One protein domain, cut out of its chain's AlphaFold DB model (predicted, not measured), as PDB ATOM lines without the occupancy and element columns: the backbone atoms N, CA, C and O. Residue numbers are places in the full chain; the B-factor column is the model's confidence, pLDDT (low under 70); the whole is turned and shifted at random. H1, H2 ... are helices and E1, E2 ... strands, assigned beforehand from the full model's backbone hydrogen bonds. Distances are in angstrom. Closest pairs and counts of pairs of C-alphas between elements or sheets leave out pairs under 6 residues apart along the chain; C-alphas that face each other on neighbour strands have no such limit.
ATOM      1  N   GLU A 126      -3.762  28.739   7.178       95.50
ATOM      2  CA  GLU A 126      -4.631  27.915   6.334       95.50
ATOM      3  C   GLU A 126      -5.950  28.665   6.152       95.50
ATOM      4  O   GLU A 126      -6.570  29.069   7.139       95.50
ATOM      5  N   VAL A 127      -6.351  28.885   4.904       94.88
ATOM      6  CA  VAL A 127      -7.554  29.640   4.547       94.88
ATOM      7  C   VAL A 127      -8.354  28.904   3.489       94.88
ATOM      8  O   VAL A 127      -7.837  28.048   2.774       94.88
ATOM      9  N   GLU A 128      -9.629  29.255   3.394       95.81
ATOM     10  CA  GLU A 128     -10.459  28.850   2.272       95.81
ATOM     11  C   GLU A 128     -10.127  29.715   1.049       95.81
ATOM     12  O   GLU A 128      -9.974  30.933   1.161       95.81
ATOM     13  N   VAL A 129     -10.007  29.075  -0.109       94.50
ATOM     14  CA  VAL A 129      -9.796  29.690  -1.418       94.50
ATOM     15  C   VAL A 129     -10.854  29.206  -2.395       94.50
ATOM     16  O   VAL A 129     -11.391  28.107  -2.249       94.50
ATOM     17  N   CYS A 130     -11.135  30.014  -3.411       93.44
ATOM     18  CA  CYS A 130     -12.003  29.628  -4.504       93.44
ATOM     19  C   CYS A 130     -11.210  28.959  -5.621       93.44
ATOM     20  O   CYS A 130     -10.258  29.528  -6.150       93.44
ATOM     21  N   TRP A 131     -11.612  27.759  -6.016       92.31
ATOM     22  CA  TRP A 131     -11.082  27.111  -7.207       92.31
ATOM     23  C   TRP A 131     -11.876  27.558  -8.453       92.31
ATOM     24  O   TRP A 131     -13.106  27.636  -8.372       92.31
ATOM     25  N   PRO A 132     -11.242  27.828  -9.613       88.62
ATOM     26  CA  PRO A 132      -9.827  27.602  -9.919       88.62
ATOM     27  C   PRO A 132      -8.909  28.816  -9.710       88.62
ATOM     28  O   PRO A 132      -7.712  28.690  -9.940       88.62
ATOM     29  N   SER A 133      -9.411  29.967  -9.252       87.00
ATOM     30  CA  SER A 133      -8.581  31.180  -9.128       87.00
ATOM     31  C   SER A 133      -7.504  31.093  -8.043       87.00
ATOM     32  O   SER A 133      -6.512  31.819  -8.087       87.00
ATOM     33  N   GLY A 134      -7.708  30.247  -7.029       89.44
ATOM     34  CA  GLY A 134      -6.833  30.118  -5.864       89.44
ATOM     35  C   GLY A 134      -6.884  31.314  -4.907       89.44
ATOM     36  O   GLY A 134      -6.068  31.379  -3.985       89.44
ATOM     37  N   ARG A 135      -7.820  32.253  -5.106       89.62
ATOM     38  CA  ARG A 135      -7.975  33.509  -4.340       89.62
ATOM     39  C   ARG A 135      -8.988  33.375  -3.210       89.62
ATOM     40  O   ARG A 135      -9.718  32.390  -3.151       89.62
ATOM     41  N   LEU A 136      -9.059  34.361  -2.312       91.38
ATOM     42  CA  LEU A 136     -10.045  34.341  -1.227       91.38
ATOM     43  C   LEU A 136     -11.476  34.332  -1.793       91.38
ATOM     44  O   LEU A 136     -11.776  35.139  -2.670       91.38
ATOM     45  N   PRO A 137     -12.372  33.454  -1.318       93.19
ATOM     46  CA  PRO A 137     -13.703  33.318  -1.888       93.19
ATOM     47  C   PRO A 137     -14.545  34.572  -1.652       93.19
ATOM     48  O   PRO A 137     -14.470  35.217  -0.603       93.19
ATOM     49  N   THR A 138     -15.394  34.880  -2.626       90.19
ATOM     50  CA  THR A 138     -16.513  35.817  -2.484       90.19
ATOM     51  C   THR A 138     -17.813  35.038  -2.259       90.19
ATOM     52  O   THR A 138     -17.816  33.805  -2.210       90.19
ATOM     53  N   GLU A 139     -18.941  35.735  -2.129       89.62
ATOM     54  CA  GLU A 139     -20.266  35.095  -2.079       89.62
ATOM     55  C   GLU A 139     -20.621  34.331  -3.366       89.62
ATOM     56  O   GLU A 139     -21.449  33.425  -3.335       89.62
ATOM     57  N   TYR A 140     -19.963  34.654  -4.482       89.56
ATOM     58  CA  TYR A 140     -20.193  34.020  -5.778       89.56
ATOM     59  C   TYR A 140     -19.418  32.714  -5.957       89.56
ATOM     60  O   TYR A 140     -19.768  31.921  -6.827       89.56
ATOM     61  N   CYS A 141     -18.398  32.460  -5.133       92.19
ATOM     62  CA  CYS A 141     -17.676  31.196  -5.166       92.19
ATOM     63  C   CYS A 141     -18.589  30.045  -4.704       92.19
ATOM     64  O   CYS A 141     -18.999  30.044  -3.532       92.19
ATOM     65  N   PRO A 142     -18.888  29.047  -5.562       90.88
ATOM     66  CA  PRO A 142     -19.757  27.940  -5.187       90.88
ATOM     67  C   PRO A 142     -19.177  27.126  -4.028       90.88
ATOM     68  O   PRO A 142     -17.976  26.858  -3.998       90.88
ATOM     69  N   ASP A 143     -20.029  26.654  -3.116       91.00
ATOM     70  CA  ASP A 143     -19.577  25.922  -1.923       91.00
ATOM     71  C   ASP A 143     -18.726  24.690  -2.257       91.00
ATOM     72  O   ASP A 143     -17.715  24.418  -1.616       91.00
ATOM     73  N   TRP A 144     -19.085  23.983  -3.326       88.81
ATOM     74  CA  TRP A 144     -18.378  22.801  -3.822       88.81
ATOM     75  C   TRP A 144     -17.048  23.117  -4.535       88.81
ATOM     76  O   TRP A 144     -16.331  22.201  -4.932       88.81
ATOM     77  N   ARG A 145     -16.701  24.402  -4.694       92.50
ATOM     78  CA  ARG A 145     -15.425  24.890  -5.250       92.50
ATOM     79  C   ARG A 145     -14.518  25.554  -4.226       92.50
ATOM     80  O   ARG A 145     -13.409  25.964  -4.569       92.50
ATOM     81  N   ARG A 146     -14.957  25.638  -2.978       94.94
ATOM     82  CA  ARG A 146     -14.144  26.133  -1.875       94.94
ATOM     83  C   ARG A 146     -13.180  25.047  -1.423       94.94
ATOM     84  O   ARG A 146     -13.574  23.907  -1.186       94.94
ATOM     85  N   GLN A 147     -11.903  25.393  -1.322       94.00
ATOM     86  CA  GLN A 147     -10.840  24.467  -0.937       94.00
ATOM     87  C   GLN A 147      -9.930  25.107   0.102       94.00
ATOM     88  O   GLN A 147      -9.817  26.327   0.176       94.00
ATOM     89  N   LYS A 148      -9.263  24.293   0.918       94.69
ATOM     90  CA  LYS A 148      -8.255  24.789   1.858       94.69
ATOM     91  C   LYS A 148      -6.920  24.974   1.150       94.69
ATOM     92  O   LYS A 148      -6.484  24.086   0.426       94.69
ATOM     93  N   SER A 149      -6.257  26.094   1.407       93.31
ATOM     94  CA  SER A 149      -4.911  26.375   0.912       93.31
ATOM     95  C   SER A 149      -4.072  27.106   1.960       93.31
ATOM     96  O   SER A 149      -4.592  27.666   2.929       93.31
ATOM     97  N   LEU A 150      -2.754  27.088   1.770       93.19
ATOM     98  CA  LEU A 150      -1.803  27.818   2.601       93.19
ATOM     99  C   LEU A 150      -1.548  29.204   2.010       93.19
ATOM    100  O   LEU A 150      -1.306  29.347   0.816       93.19
ATOM    101  N   TYR A 151      -1.554  30.216   2.871       92.25
ATOM    102  CA  TYR A 151      -1.243  31.601   2.539       92.25
ATOM    103  C   TYR A 151      -0.219  32.158   3.523       92.25
ATOM    104  O   TYR A 151      -0.282  31.878   4.723       92.25
ATOM    105  N   ALA A 152       0.672  33.022   3.039       92.00
ATOM    106  CA  ALA A 152       1.467  33.863   3.923       92.00
ATOM    107  C   ALA A 152       0.528  34.821   4.677       92.00
ATOM    108  O   ALA A 152      -0.266  35.541   4.063       92.00
ATOM    109  N   THR A 153       0.606  34.833   6.009       92.94
ATOM    110  CA  THR A 153      -0.282  35.634   6.865       92.94
ATOM    111  C   THR A 153      -0.190  37.123   6.522       92.94
ATOM    112  O   THR A 153      -1.217  37.789   6.420       92.94
ATOM    113  N   GLU A 154       1.008  37.634   6.224       89.31
ATOM    114  CA  GLU A 154       1.191  39.035   5.821       89.31
ATOM    115  C   GLU A 154       0.480  39.390   4.502       89.31
ATOM    116  O   GLU A 154      -0.006  40.511   4.330       89.31
ATOM    117  N   VAL A 155       0.377  38.431   3.573       88.06
ATOM    118  CA  VAL A 155      -0.328  38.620   2.300       88.06
ATOM    119  C   VAL A 155      -1.828  38.699   2.557       88.06
ATOM    120  O   VAL A 155      -2.476  39.598   2.027       88.06
ATOM    121  N   LEU A 156      -2.369  37.835   3.421       88.25
ATOM    122  CA  LEU A 156      -3.777  37.901   3.827       88.25
ATOM    123  C   LEU A 156      -4.118  39.233   4.484       88.25
ATOM    124  O   LEU A 156      -5.096  39.870   4.103       88.25
ATOM    125  N   GLU A 157      -3.292  39.692   5.422       88.56
ATOM    126  CA  GLU A 157      -3.485  40.980   6.092       88.56
ATOM    127  C   GLU A 157      -3.403  42.159   5.113       88.56
ATOM    128  O   GLU A 157      -4.080  43.174   5.286       88.56
ATOM    129  N   ARG A 158      -2.570  42.064   4.070       85.31
ATOM    130  CA  ARG A 158      -2.532  43.063   2.994       85.31
ATOM    131  C   ARG A 158      -3.814  43.045   2.162       85.31
ATOM    132  O   ARG A 158      -4.362  44.110   1.909       85.31
ATOM    133  N   ILE A 159      -4.305  41.863   1.785       84.19
ATOM    134  CA  ILE A 159      -5.550  41.707   1.014       84.19
ATOM    135  C   ILE A 159      -6.742  42.265   1.802       84.19
ATOM    136  O   ILE A 159      -7.515  43.062   1.280       84.19
ATOM    137  N   GLN A 160      -6.856  41.908   3.082       82.75
ATOM    138  CA  GLN A 160      -7.971  42.315   3.940       82.75
ATOM    139  C   GLN A 160      -7.991  43.822   4.228       82.75
ATOM    140  O   GLN A 160      -9.062  44.398   4.401       82.75
ATOM    141  N   ARG A 161      -6.827  44.487   4.244       81.75
ATOM    142  CA  ARG A 161      -6.749  45.948   4.407       81.75
ATOM    143  C   ARG A 161      -7.313  46.721   3.216       81.75
ATOM    144  O   ARG A 161      -7.824  47.820   3.416       81.75
ATOM    145  N   ASN A 162      -7.251  46.157   2.015       67.31
ATOM    146  CA  ASN A 162      -7.660  46.855   0.798       67.31
ATOM    147  C   ASN A 162      -9.178  46.827   0.544       67.31
ATOM    148  O   ASN A 162      -9.616  47.498  -0.382       67.31
ATOM    149  N   HIS A 163      -9.968  46.158   1.403       57.59
ATOM    150  CA  HIS A 163     -11.394  45.837   1.218       57.59
ATOM    151  C   HIS A 163     -11.677  45.095  -0.109       57.59
ATOM    152  O   HIS A 163     -11.007  45.304  -1.119       57.59
ATOM    153  N   PRO A 164     -12.654  44.175  -0.152       55.75
ATOM    154  CA  PRO A 164     -13.074  43.607  -1.427       55.75
ATOM    155  C   PRO A 164     -13.606  44.739  -2.316       55.75
ATOM    156  O   PRO A 164     -14.423  45.541  -1.863       55.75
ATOM    157  N   VAL A 165     -13.159  44.805  -3.576       53.44
ATOM    158  CA  VAL A 165     -13.858  45.601  -4.592       53.44
ATOM    159  C   VAL A 165     -15.245  44.985  -4.717       53.44
ATOM    160  O   VAL A 165     -15.407  43.903  -5.284       53.44
ATOM    161  N   VAL A 166     -16.238  45.626  -4.105       47.66
ATOM    162  CA  VAL A 166     -17.635  45.240  -4.258       47.66
ATOM    163  C   VAL A 166     -18.002  45.586  -5.695       47.66
ATOM    164  O   VAL A 166     -18.137  46.756  -6.042       47.66
ATOM    165  N   MET A 167     -18.100  44.570  -6.551       48.28
ATOM    166  CA  MET A 167     -18.680  44.720  -7.883       48.28
ATOM    167  C   MET A 167     -20.192  44.899  -7.710       48.28
ATOM    168  O   MET A 167     -20.966  43.955  -7.870       48.28
ATOM    169  N   ASP A 168     -20.609  46.098  -7.304       36.78
ATOM    170  CA  ASP A 168     -22.016  46.462  -7.191       36.78
ATOM    171  C   ASP A 168     -22.630  46.515  -8.596       36.78
ATOM    172  O   ASP A 168     -22.367  47.413  -9.391       36.78
ATOM    173  N   GLY A 169     -23.471  45.531  -8.916       40.50
ATOM    174  CA  GLY A 169     -24.489  45.660  -9.960       40.50
ATOM    175  C   GLY A 169     -24.028  45.655 -11.421       40.50
ATOM    176  O   GLY A 169     -24.870  45.854 -12.298       40.50
ATOM    177  N   VAL A 170     -22.755  45.397 -11.730       43.09
ATOM    178  CA  VAL A 170     -22.292  45.359 -13.126       43.09
ATOM    179  C   VAL A 170     -22.669  44.024 -13.764       43.09
ATOM    180  O   VAL A 170     -21.971  43.016 -13.662       43.09
ATOM    181  N   GLY A 171     -23.823  44.015 -14.422       41.59
ATOM    182  CA  GLY A 171     -24.215  42.939 -15.312       41.59
ATOM    183  C   GLY A 171     -23.326  42.934 -16.553       41.59
ATOM    184  O   GLY A 171     -23.539  43.728 -17.461       41.59
ATOM    185  N   LEU A 172     -22.340  42.040 -16.589       47.00
ATOM    186  CA  LEU A 172     -21.449  41.888 -17.739       47.00
ATOM    187  C   LEU A 172     -22.242  41.401 -18.964       47.00
ATOM    188  O   LEU A 172     -22.838  40.320 -18.932       47.00
ATOM    189  N   THR A 173     -22.253  42.210 -20.026       36.91
ATOM    190  CA  THR A 173     -22.700  41.848 -21.382       36.91
ATOM    191  C   THR A 173     -21.536  41.231 -22.167       36.91
ATOM    192  O   THR A 173     -20.379  41.509 -21.841       36.91
ATOM    193  N   PRO A 174     -21.790  40.388 -23.187       35.03
ATOM    194  CA  PRO A 174     -20.731  39.724 -23.925       35.03
ATOM    195  C   PRO A 174     -19.911  40.778 -24.645       35.03
ATOM    196  O   PRO A 174     -20.466  41.593 -25.385       35.03
ATOM    197  N   THR A 175     -18.602  40.760 -24.445       36.59
ATOM    198  CA  THR A 175     -17.730  41.529 -25.316       36.59
ATOM    199  C   THR A 175     -17.496  40.783 -26.615       36.59
ATOM    200  O   THR A 175     -17.379  39.552 -26.603       36.59
ATOM    201  N   PRO A 176     -17.394  41.510 -27.736       33.34
ATOM    202  CA  PRO A 176     -16.801  40.972 -28.943       33.34
ATOM    203  C   PRO A 176     -15.423  40.395 -28.627       33.34
ATOM    204  O   PRO A 176     -14.689  40.913 -27.785       33.34
ATOM    205  N   GLU A 213      -4.635  42.290  -8.980       51.72
ATOM    206  CA  GLU A 213      -4.660  43.321  -7.932       51.72
ATOM    207  C   GLU A 213      -5.567  42.972  -6.749       51.72
ATOM    208  O   GLU A 213      -5.263  43.318  -5.603       51.72
ATOM    209  N   SER A 214      -6.660  42.244  -6.998       67.50
ATOM    210  CA  SER A 214      -7.554  41.777  -5.939       67.50
ATOM    211  C   SER A 214      -7.111  40.416  -5.410       67.50
ATOM    212  O   SER A 214      -6.998  39.440  -6.150       67.50
ATOM    213  N   GLY A 215      -6.924  40.324  -4.092       79.69
ATOM    214  CA  GLY A 215      -6.726  39.042  -3.412       79.69
ATOM    215  C   GLY A 215      -8.001  38.211  -3.235       79.69
ATOM    216  O   GLY A 215      -7.930  37.109  -2.690       79.69
ATOM    217  N   TYR A 216      -9.152  38.731  -3.669       86.56
ATOM    218  CA  TYR A 216     -10.434  38.031  -3.687       86.56
ATOM    219  C   TYR A 216     -10.744  37.481  -5.078       86.56
ATOM    220  O   TYR A 216     -10.330  38.038  -6.096       86.56
ATOM    221  N   ASP A 217     -11.489  36.381  -5.111       87.62
ATOM    222  CA  ASP A 217     -11.945  35.739  -6.330       87.62
ATOM    223  C   ASP A 217     -12.823  36.677  -7.163       87.62
ATOM    224  O   ASP A 217     -13.799  37.248  -6.676       87.62
ATOM    225  N   ASN A 218     -12.470  36.804  -8.436       81.50
ATOM    226  CA  ASN A 218     -13.253  37.510  -9.445       81.50
ATOM    227  C   ASN A 218     -13.500  36.638 -10.688       81.50
ATOM    228  O   ASN A 218     -13.947  37.155 -11.717       81.50
ATOM    229  N   TRP A 219     -13.197  35.337 -10.606       85.44
ATOM    230  CA  TRP A 219     -13.452  34.384 -11.682       85.44
ATOM    231  C   TRP A 219     -14.877  33.845 -11.591       85.44
ATOM    232  O   TRP A 219     -15.557  33.785 -12.612       85.44
ATOM    233  N   TRP A 220     -15.378  33.526 -10.393       85.75
ATOM    234  CA  TRP A 220     -16.811  33.305 -10.201       85.75
ATOM    235  C   TRP A 220     -17.503  34.637  -9.967       85.75
ATOM    236  O   TRP A 220     -17.289  35.306  -8.958       85.75
ATOM    237  N   LYS A 221     -18.345  35.040 -10.916       83.44
ATOM    238  CA  LYS A 221     -19.038  36.326 -10.843       83.44
ATOM    239  C   LYS A 221     -20.401  36.287 -11.526       83.44
ATOM    240  O   LYS A 221     -20.621  35.446 -12.405       83.44
ATOM    241  N   PRO A 222     -21.336  37.164 -11.129       81.50
ATOM    242  CA  PRO A 222     -22.595  37.316 -11.836       81.50
ATOM    243  C   PRO A 222     -22.343  37.861 -13.244       81.50
ATOM    244  O   PRO A 222     -21.592  38.813 -13.441       81.50
ATOM    245  N   VAL A 223     -23.011  37.271 -14.227       77.19
ATOM    246  CA  VAL A 223     -23.074  37.767 -15.604       77.19
ATOM    247  C   VAL A 223     -24.531  37.826 -16.045       77.19
ATOM    248  O   VAL A 223     -25.392  37.150 -15.469       77.19
ATOM    249  N   LEU A 224     -24.826  38.636 -17.059       76.81
ATOM    250  CA  LEU A 224     -26.155  38.652 -17.655       76.81
ATOM    251  C   LEU A 224     -26.262  37.531 -18.681       76.81
ATOM    252  O   LEU A 224     -25.453  37.442 -19.600       76.81
ATOM    253  N   ILE A 225     -27.283  36.698 -18.536       72.44
ATOM    254  CA  ILE A 225     -27.600  35.603 -19.442       72.44
ATOM    255  C   ILE A 225     -28.974  35.784 -20.078       72.44
ATOM    256  O   ILE A 225     -29.887  36.369 -19.491       72.44
ATOM    257  N   ASP A 226     -29.138  35.250 -21.279       70.81
ATOM    258  CA  ASP A 226     -30.437  34.961 -21.855       70.81
ATOM    259  C   ASP A 226     -31.001  33.714 -21.164       70.81
ATOM    260  O   ASP A 226     -30.519  32.600 -21.356       70.81
ATOM    261  N   ALA A 227     -32.041  33.890 -20.351       71.06
ATOM    262  CA  ALA A 227     -32.657  32.841 -19.539       71.06
ATOM    263  C   ALA A 227     -33.210  31.651 -20.342       71.06
ATOM    264  O   ALA A 227     -33.638  30.664 -19.749       71.06
ATOM    265  N   ARG A 228     -33.265  31.765 -21.672       63.69
ATOM    266  CA  ARG A 228     -33.813  30.756 -22.581       63.69
ATOM    267  C   ARG A 228     -32.735  29.837 -23.130       63.69
ATOM    268  O   ARG A 228     -32.975  28.647 -23.280       63.69
ATOM    269  N   THR A 229     -31.573  30.401 -23.447       65.00
ATOM    270  CA  THR A 229     -30.430  29.667 -24.008       65.00
ATOM    271  C   THR A 229     -29.357  29.391 -22.966       65.00
ATOM    272  O   THR A 229     -28.487  28.554 -23.190       65.00
ATOM    273  N   ASN A 230     -29.431  30.071 -21.818       66.81
ATOM    274  CA  ASN A 230     -28.422  30.040 -20.769       66.81
ATOM    275  C   ASN A 230     -27.049  30.563 -21.252       66.81
ATOM    276  O   ASN A 230     -25.999  30.215 -20.716       66.81
ATOM    277  N   GLU A 231     -27.058  31.383 -22.304       68.88
ATOM    278  CA  GLU A 231     -25.878  32.038 -22.879       68.88
ATOM    279  C   GLU A 231     -25.787  33.486 -22.418       68.88
ATOM    280  O   GLU A 231     -26.767  34.023 -21.915       68.88
ATOM    281  N   ILE A 232     -24.642  34.144 -22.609       69.44
ATOM    282  CA  ILE A 232     -24.487  35.554 -22.236       69.44
ATOM    283  C   ILE A 232     -25.500  36.408 -23.020       69.44
ATOM    284  O   ILE A 232     -25.622  36.288 -24.239       69.44
ATOM    285  N   ALA A 233     -26.243  37.267 -22.320       65.44
ATOM    286  CA  ALA A 233     -27.257  38.129 -22.916       65.44
ATOM    287  C   ALA A 233     -26.609  39.192 -23.812       65.44
ATOM    288  O   ALA A 233     -25.981  40.123 -23.314       65.44
ATOM    289  N   GLY A 234     -26.790  39.081 -25.128       65.06
ATOM    290  CA  GLY A 234     -26.338  40.096 -26.083       65.06
ATOM    291  C   GLY A 234     -27.327  41.254 -26.243       65.06
ATOM    292  O   GLY A 234     -28.441  41.221 -25.725       65.06
ATOM    293  N   GLU A 235     -26.973  42.252 -27.060       60.69
ATOM    294  CA  GLU A 235     -27.837  43.413 -27.364       60.69
ATOM    295  C   GLU A 235     -29.218  43.030 -27.926       60.69
ATOM    296  O   GLU A 235     -30.194  43.765 -27.786       60.69
ATOM    297  N   ARG A 236     -29.311  41.858 -28.570       55.19
ATOM    298  CA  ARG A 236     -30.551  41.315 -29.146       55.19
ATOM    299  C   ARG A 236     -31.356  40.459 -28.169       55.19
ATOM    300  O   ARG A 236     -32.412  39.950 -28.549       55.19
ATOM    301  N   THR A 237     -30.874  40.234 -26.952       61.56
ATOM    302  CA  THR A 237     -31.632  39.516 -25.925       61.56
ATOM    303  C   THR A 237     -32.730  40.432 -25.400       61.56
ATOM    304  O   THR A 237     -32.469  41.512 -24.871       61.56
ATOM    305  N   ALA A 238     -33.990  40.017 -25.552       65.12
ATOM    306  CA  ALA A 238     -35.110  40.816 -25.069       65.12
ATOM    307  C   ALA A 238     -35.024  40.983 -23.542       65.12
ATOM    308  O   ALA A 238     -34.806  40.007 -22.825       65.12
ATOM    309  N   LYS A 239     -35.239  42.209 -23.044       72.44
ATOM    310  CA  LYS A 239     -35.009  42.589 -21.634       72.44
ATOM    311  C   LYS A 239     -35.667  41.655 -20.614       72.44
ATOM    312  O   LYS A 239     -35.080  41.375 -19.580       72.44
ATOM    313  N   GLN A 240     -36.855  41.137 -20.914       72.25
ATOM    314  CA  GLN A 240     -37.584  40.201 -20.045       72.25
ATOM    315  C   GLN A 240     -36.923  38.819 -19.885       72.25
ATOM    316  O   GLN A 240     -37.275  38.074 -18.974       72.25
ATOM    317  N   PHE A 241     -35.987  38.468 -20.769       69.06
ATOM    318  CA  PHE A 241     -35.209  37.230 -20.710       69.06
ATOM    319  C   PHE A 241     -33.790  37.449 -20.202       69.06
ATOM    320  O   PHE A 241     -33.083  36.471 -19.990       69.06
ATOM    321  N   VAL A 242     -33.380  38.694 -19.961       73.94
ATOM    322  CA  VAL A 242     -32.096  38.985 -19.330       73.94
ATOM    323  C   VAL A 242     -32.197  38.635 -17.846       73.94
ATOM    324  O   VAL A 242     -33.007  39.208 -17.117       73.94
ATOM    325  N   LYS A 243     -31.379  37.686 -17.390       77.38
ATOM    326  CA  LYS A 243     -31.252  37.315 -15.975       77.38
ATOM    327  C   LYS A 243     -29.799  37.377 -15.535       77.38
ATOM    328  O   LYS A 243     -28.907  37.083 -16.317       77.38
ATOM    329  N   SER A 244     -29.568  37.719 -14.273       80.75
ATOM    330  CA  SER A 244     -28.250  37.557 -13.660       80.75
ATOM    331  C   SER A 244     -28.057  36.102 -13.237       80.75
ATOM    332  O   SER A 244     -28.961  35.507 -12.643       80.75
ATOM    333  N   ALA A 245     -26.896  35.529 -13.542       80.00
ATOM    334  CA  ALA A 245     -26.506  34.210 -13.072       80.00
ATOM    335  C   ALA A 245     -24.992  34.146 -12.832       80.00
ATOM    336  O   ALA A 245     -24.217  34.765 -13.554       80.00
ATOM    337  N   VAL A 246     -24.561  33.401 -11.812       84.19
ATOM    338  CA  VAL A 246     -23.135  33.254 -11.481       84.19
ATOM    339  C   VAL A 246     -22.465  32.291 -12.457       84.19
ATOM    340  O   VAL A 246     -22.948  31.174 -12.652       84.19
ATOM    341  N   ARG A 247     -21.357  32.708 -13.070       84.38
ATOM    342  CA  ARG A 247     -20.588  31.914 -14.038       84.38
ATOM    343  C   ARG A 247     -19.104  31.942 -13.709       84.38
ATOM    344  O   ARG A 247     -18.633  32.895 -13.091       84.38
ATOM    345  N   LEU A 248     -18.390  30.902 -14.143       85.62
ATOM    346  CA  LEU A 248     -16.933  30.907 -14.152       85.62
ATOM    347  C   LEU A 248     -16.464  31.649 -15.402       85.62
ATOM    348  O   LEU A 248     -16.717  31.200 -16.517       85.62
ATOM    349  N   VAL A 249     -15.796  32.776 -15.200       83.25
ATOM    350  CA  VAL A 249     -15.261  33.647 -16.242       83.25
ATOM    351  C   VAL A 249     -13.741  33.615 -16.146       83.25
ATOM    352  O   VAL A 249     -13.164  34.218 -15.241       83.25
ATOM    353  N   LEU A 250     -13.103  32.891 -17.062       78.12
ATOM    354  CA  LEU A 250     -11.651  32.767 -17.115       78.12
ATOM    355  C   LEU A 250     -11.015  33.858 -17.980       78.12
ATOM    356  O   LEU A 250     -11.625  34.294 -18.964       78.12
ATOM    357  N   PRO A 251      -9.785  34.288 -17.650       72.69
ATOM    358  CA  PRO A 251      -9.101  35.286 -18.442       72.69
ATOM    359  C   PRO A 251      -8.747  34.791 -19.861       72.69
ATOM    360  O   PRO A 251      -7.923  33.896 -19.987       72.69
ATOM    361  N   TRP A 252      -9.302  35.378 -20.937       63.00
ATOM    362  CA  TRP A 252      -9.005  35.023 -22.336       63.00
ATOM    363  C   TRP A 252      -7.506  34.936 -22.645       63.00
ATOM    364  O   TRP A 252      -7.055  33.956 -23.224       63.00
ATOM    365  N   ASN A 253      -6.717  35.914 -22.197       62.50
ATOM    366  CA  ASN A 253      -5.263  35.939 -22.380       62.50
ATOM    367  C   ASN A 253      -4.520  34.789 -21.668       62.50
ATOM    368  O   ASN A 253      -3.365  34.536 -21.991       62.50
ATOM    369  N   GLU A 254      -5.157  34.099 -20.720       67.50
ATOM    370  CA  GLU A 254      -4.606  32.916 -20.046       67.50
ATOM    371  C   GLU A 254      -5.077  31.604 -20.686       67.50
ATOM    372  O   GLU A 254      -4.456  30.567 -20.475       67.50
ATOM    373  N   ILE A 255      -6.168  31.632 -21.461       70.31
ATOM    374  CA  ILE A 255      -6.824  30.419 -21.971       70.31
ATOM    375  C   ILE A 255      -6.861  30.298 -23.496       70.31
ATOM    376  O   ILE A 255      -7.349  29.294 -24.004       70.31
ATOM    377  N   TRP A 256      -6.396  31.303 -24.237       64.56
ATOM    378  CA  TRP A 256      -6.534  31.352 -25.696       64.56
ATOM    379  C   TRP A 256      -5.791  30.223 -26.434       64.56
ATOM    380  O   TRP A 256      -6.239  29.825 -27.504       64.56
ATOM    381  N   GLU A 257      -4.716  29.676 -25.856       68.81
ATOM    382  CA  GLU A 257      -3.997  28.493 -26.371       68.81
ATOM    383  C   GLU A 257      -4.521  27.168 -25.784       68.81
ATOM    384  O   GLU A 257      -3.992  26.097 -26.082       68.81
ATOM    385  N   TRP A 258      -5.528  27.199 -24.903       73.19
ATOM    386  CA  TRP A 258      -6.008  25.996 -24.224       73.19
ATOM    387  C   TRP A 258      -7.143  25.310 -24.996       73.19
ATOM    388  O   TRP A 258      -8.322  25.435 -24.662       73.19
ATOM    389  N   ASP A 259      -6.770  24.499 -25.986       67.88
ATOM    390  CA  ASP A 259      -7.705  23.808 -26.891       67.88
ATOM    391  C   ASP A 259      -8.760  22.943 -26.169       67.88
ATOM    392  O   ASP A 259      -9.914  22.856 -26.588       67.88
ATOM    393  N   GLN A 260      -8.397  22.320 -25.044       73.31
ATOM    394  CA  GLN A 260      -9.255  21.380 -24.306       73.31
ATOM    395  C   GLN A 260     -10.038  22.019 -23.151       73.31
ATOM    396  O   GLN A 260     -10.625  21.313 -22.325       73.31
ATOM    397  N   ILE A 261     -10.083  23.348 -23.056       73.75
ATOM    398  CA  ILE A 261     -10.653  24.012 -21.880       73.75
ATOM    399  C   ILE A 261     -12.133  23.681 -21.635       73.75
ATOM    400  O   ILE A 261     -12.563  23.525 -20.493       73.75
ATOM    401  N   PHE A 262     -12.931  23.493 -22.688       73.38
ATOM    402  CA  PHE A 262     -14.345  23.123 -22.544       73.38
ATOM    403  C   PHE A 262     -14.544  21.661 -22.148       73.38
ATOM    404  O   PHE A 262     -15.551  21.325 -21.520       73.38
ATOM    405  N   GLU A 263     -13.621  20.778 -22.526       71.94
ATOM    406  CA  GLU A 263     -13.614  19.384 -22.074       71.94
ATOM    407  C   GLU A 263     -13.240  19.309 -20.601       71.94
ATOM    408  O   GLU A 263     -13.948  18.670 -19.822       71.94
ATOM    409  N   TRP A 264     -12.199  20.047 -20.211       81.56
ATOM    410  CA  TRP A 264     -11.808  20.211 -18.821       81.56
ATOM    411  C   TRP A 264     -12.969  20.754 -17.979       81.56
ATOM    412  O   TRP A 264     -13.369  20.113 -17.009       81.56
ATOM    413  N   ALA A 265     -13.596  21.856 -18.400       75.44
ATOM    414  CA  ALA A 265     -14.735  22.447 -17.703       75.44
ATOM    415  C   ALA A 265     -15.857  21.418 -17.496       75.44
ATOM    416  O   ALA A 265     -16.354  21.256 -16.382       75.44
ATOM    417  N   ARG A 266     -16.199  20.647 -18.537       74.12
ATOM    418  CA  ARG A 266     -17.187  19.563 -18.446       74.12
ATOM    419  C   ARG A 266     -16.768  18.457 -17.479       74.12
ATOM    420  O   ARG A 266     -17.601  18.042 -16.678       74.12
ATOM    421  N   SER A 267     -15.515  17.997 -17.524       71.31
ATOM    422  CA  SER A 267     -15.011  16.972 -16.594       71.31
ATOM    423  C   SER A 267     -15.061  17.427 -15.137       71.31
ATOM    424  O   SER A 267     -15.275  16.628 -14.232       71.31
ATOM    425  N   GLU A 268     -14.964  18.735 -14.934       78.75
ATOM    426  CA  GLU A 268     -15.028  19.386 -13.640       78.75
ATOM    427  C   GLU A 268     -16.479  19.683 -13.213       78.75
ATOM    428  O   GLU A 268     -16.706  20.204 -12.126       78.75
ATOM    429  N   GLY A 269     -17.490  19.371 -14.029       74.88
ATOM    430  CA  GLY A 269     -18.893  19.690 -13.732       74.88
ATOM    431  C   GLY A 269     -19.242  21.173 -13.916       74.88
ATOM    432  O   GLY A 269     -20.218  21.663 -13.351       74.88
ATOM    433  N   ILE A 270     -18.447  21.907 -14.694       78.44
ATOM    434  CA  ILE A 270     -18.673  23.303 -15.080       78.44
ATOM    435  C   ILE A 270     -19.374  23.302 -16.436       78.44
ATOM    436  O   ILE A 270     -18.749  23.195 -17.489       78.44
ATOM    437  N   SER A 271     -20.694  23.426 -16.422       61.84
ATOM    438  CA  SER A 271     -21.505  23.429 -17.644       61.84
ATOM    439  C   SER A 271     -21.469  24.757 -18.408       61.84
ATOM    440  O   SER A 271     -21.903  24.814 -19.555       61.84
ATOM    441  N   GLU A 272     -20.995  25.841 -17.786       68.75
ATOM    442  CA  GLU A 272     -21.227  27.207 -18.275       68.75
ATOM    443  C   GLU A 272     -20.001  28.112 -18.114       68.75
ATOM    444  O   GLU A 272     -20.071  29.202 -17.543       68.75
ATOM    445  N   LEU A 273     -18.863  27.620 -18.604       74.56
ATOM    446  CA  LEU A 273     -17.617  28.375 -18.688       74.56
ATOM    447  C   LEU A 273     -17.747  29.561 -19.661       74.56
ATOM    448  O   LEU A 273     -18.318  29.433 -20.748       74.56
ATOM    449  N   ILE A 274     -17.177  30.699 -19.267       69.69
ATOM    450  CA  ILE A 274     -17.006  31.905 -20.077       69.69
ATOM    451  C   ILE A 274     -15.505  32.217 -20.186       69.69
ATOM    452  O   ILE A 274     -14.797  32.096 -19.187       69.69
ATOM    453  N   PRO A 275     -15.025  32.698 -21.342       57.16
ATOM    454  CA  PRO A 275     -15.744  32.800 -22.610       57.16
ATOM    455  C   PRO A 275     -16.080  31.417 -23.170       57.16
ATOM    456  O   PRO A 275     -15.363  30.448 -22.949       57.16
TER     457      PRO A 275
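AT A GLANCE: This is residues 126 to 176 and 213 to 275 of the 489 residues of an uncharacterized protein of Dehalococcoidia bacterium (UniProt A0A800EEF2). Two small strand hairpins lie one after the other along the longest axis: E1 and E2 with H1 beyond the end of E2 at one end, and E3 and E4 with a long loop at the other. From the end of E4 a side loop with the short helices H2 and H3 swings out and folds back, so that residues 273 to 274 pair with E4. The printed part has 114 residues, in the order E1 E2 H1 E3 E4 H2 H3, with two antiparallel sheets of two strands each. The class is mixed, helices and strands, but under half of the residues, 47, are in named elements. It is only just compact, close to loose, with a radius of gyration of the C-alphas of 15.5 A and spans of 47 by 32 by 26 A.

HOW THE PARTS SIT: E3, residues 220 to 226, and E4, residues 242 to 249, form an antiparallel hairpin, with 141 degrees between their directions. N 223 and O 245 are within hydrogen-bond range at 2.9 A, as are N 247 and O 221 at 2.9 A. E4 bends by 69 degrees at residue 246. Residues 225 to 226 of E3 also pair with residues 231 to 232, antiparallel, and residues 248 to 249 of E4 with residues 273 to 274, parallel. H2, residues 252 to 255, follows E4 by a tight link. H2 and H3, residues 261 to 267, are close but not clearly touching; their closest C-alphas, those of Ile 255 and Ile 261, are 7.5 A apart. E3 and H3 are apart. E1, residues 126 to 130, and E2, residues 146 to 152, form the other antiparallel hairpin, at 129 degrees, with N 129 and O 147 at 2.8 A. E1 and E3 are only just apart, their closest C-alphas being 8.3 A from each other. H1, residues 153 to 161, follows E2 by a tight link and touches no helix. Every O i to N i+4 pair is within hydrogen-bond range in H1 and H3; H2 is too short for such a pair.

IN THESE COORDINATES: E3 measures 18.0 A from first to last C-alpha and E4 17.9 A, with C-alpha 220 at (-16.811, 33.305, -10.201). E2 measures 18.4 A, E1 13.2 A and H1 12.4 A. E1 begins at C-alpha 126, (-4.631, 27.915, 6.334). H2 measures 5.1 A and H3 9.8 A; H3 ends at C-alpha 267, (-15.011, 16.972, -16.594).

THE WHOLE: The C-alphas of Glu 154 and Ala 238, the two farthest apart, are 47.7 A from each other. Residues 177 to 212 are not printed, and C-alphas 176 and 213 are 24.4 A apart across that cut, which lies in the link from H1 to E3. The links E1 to E2 and E3 to E4 are long. The mean pLDDT of the printed part is 74.8; 39 residues are under 70, among them 162 to 176 and 228 to 238.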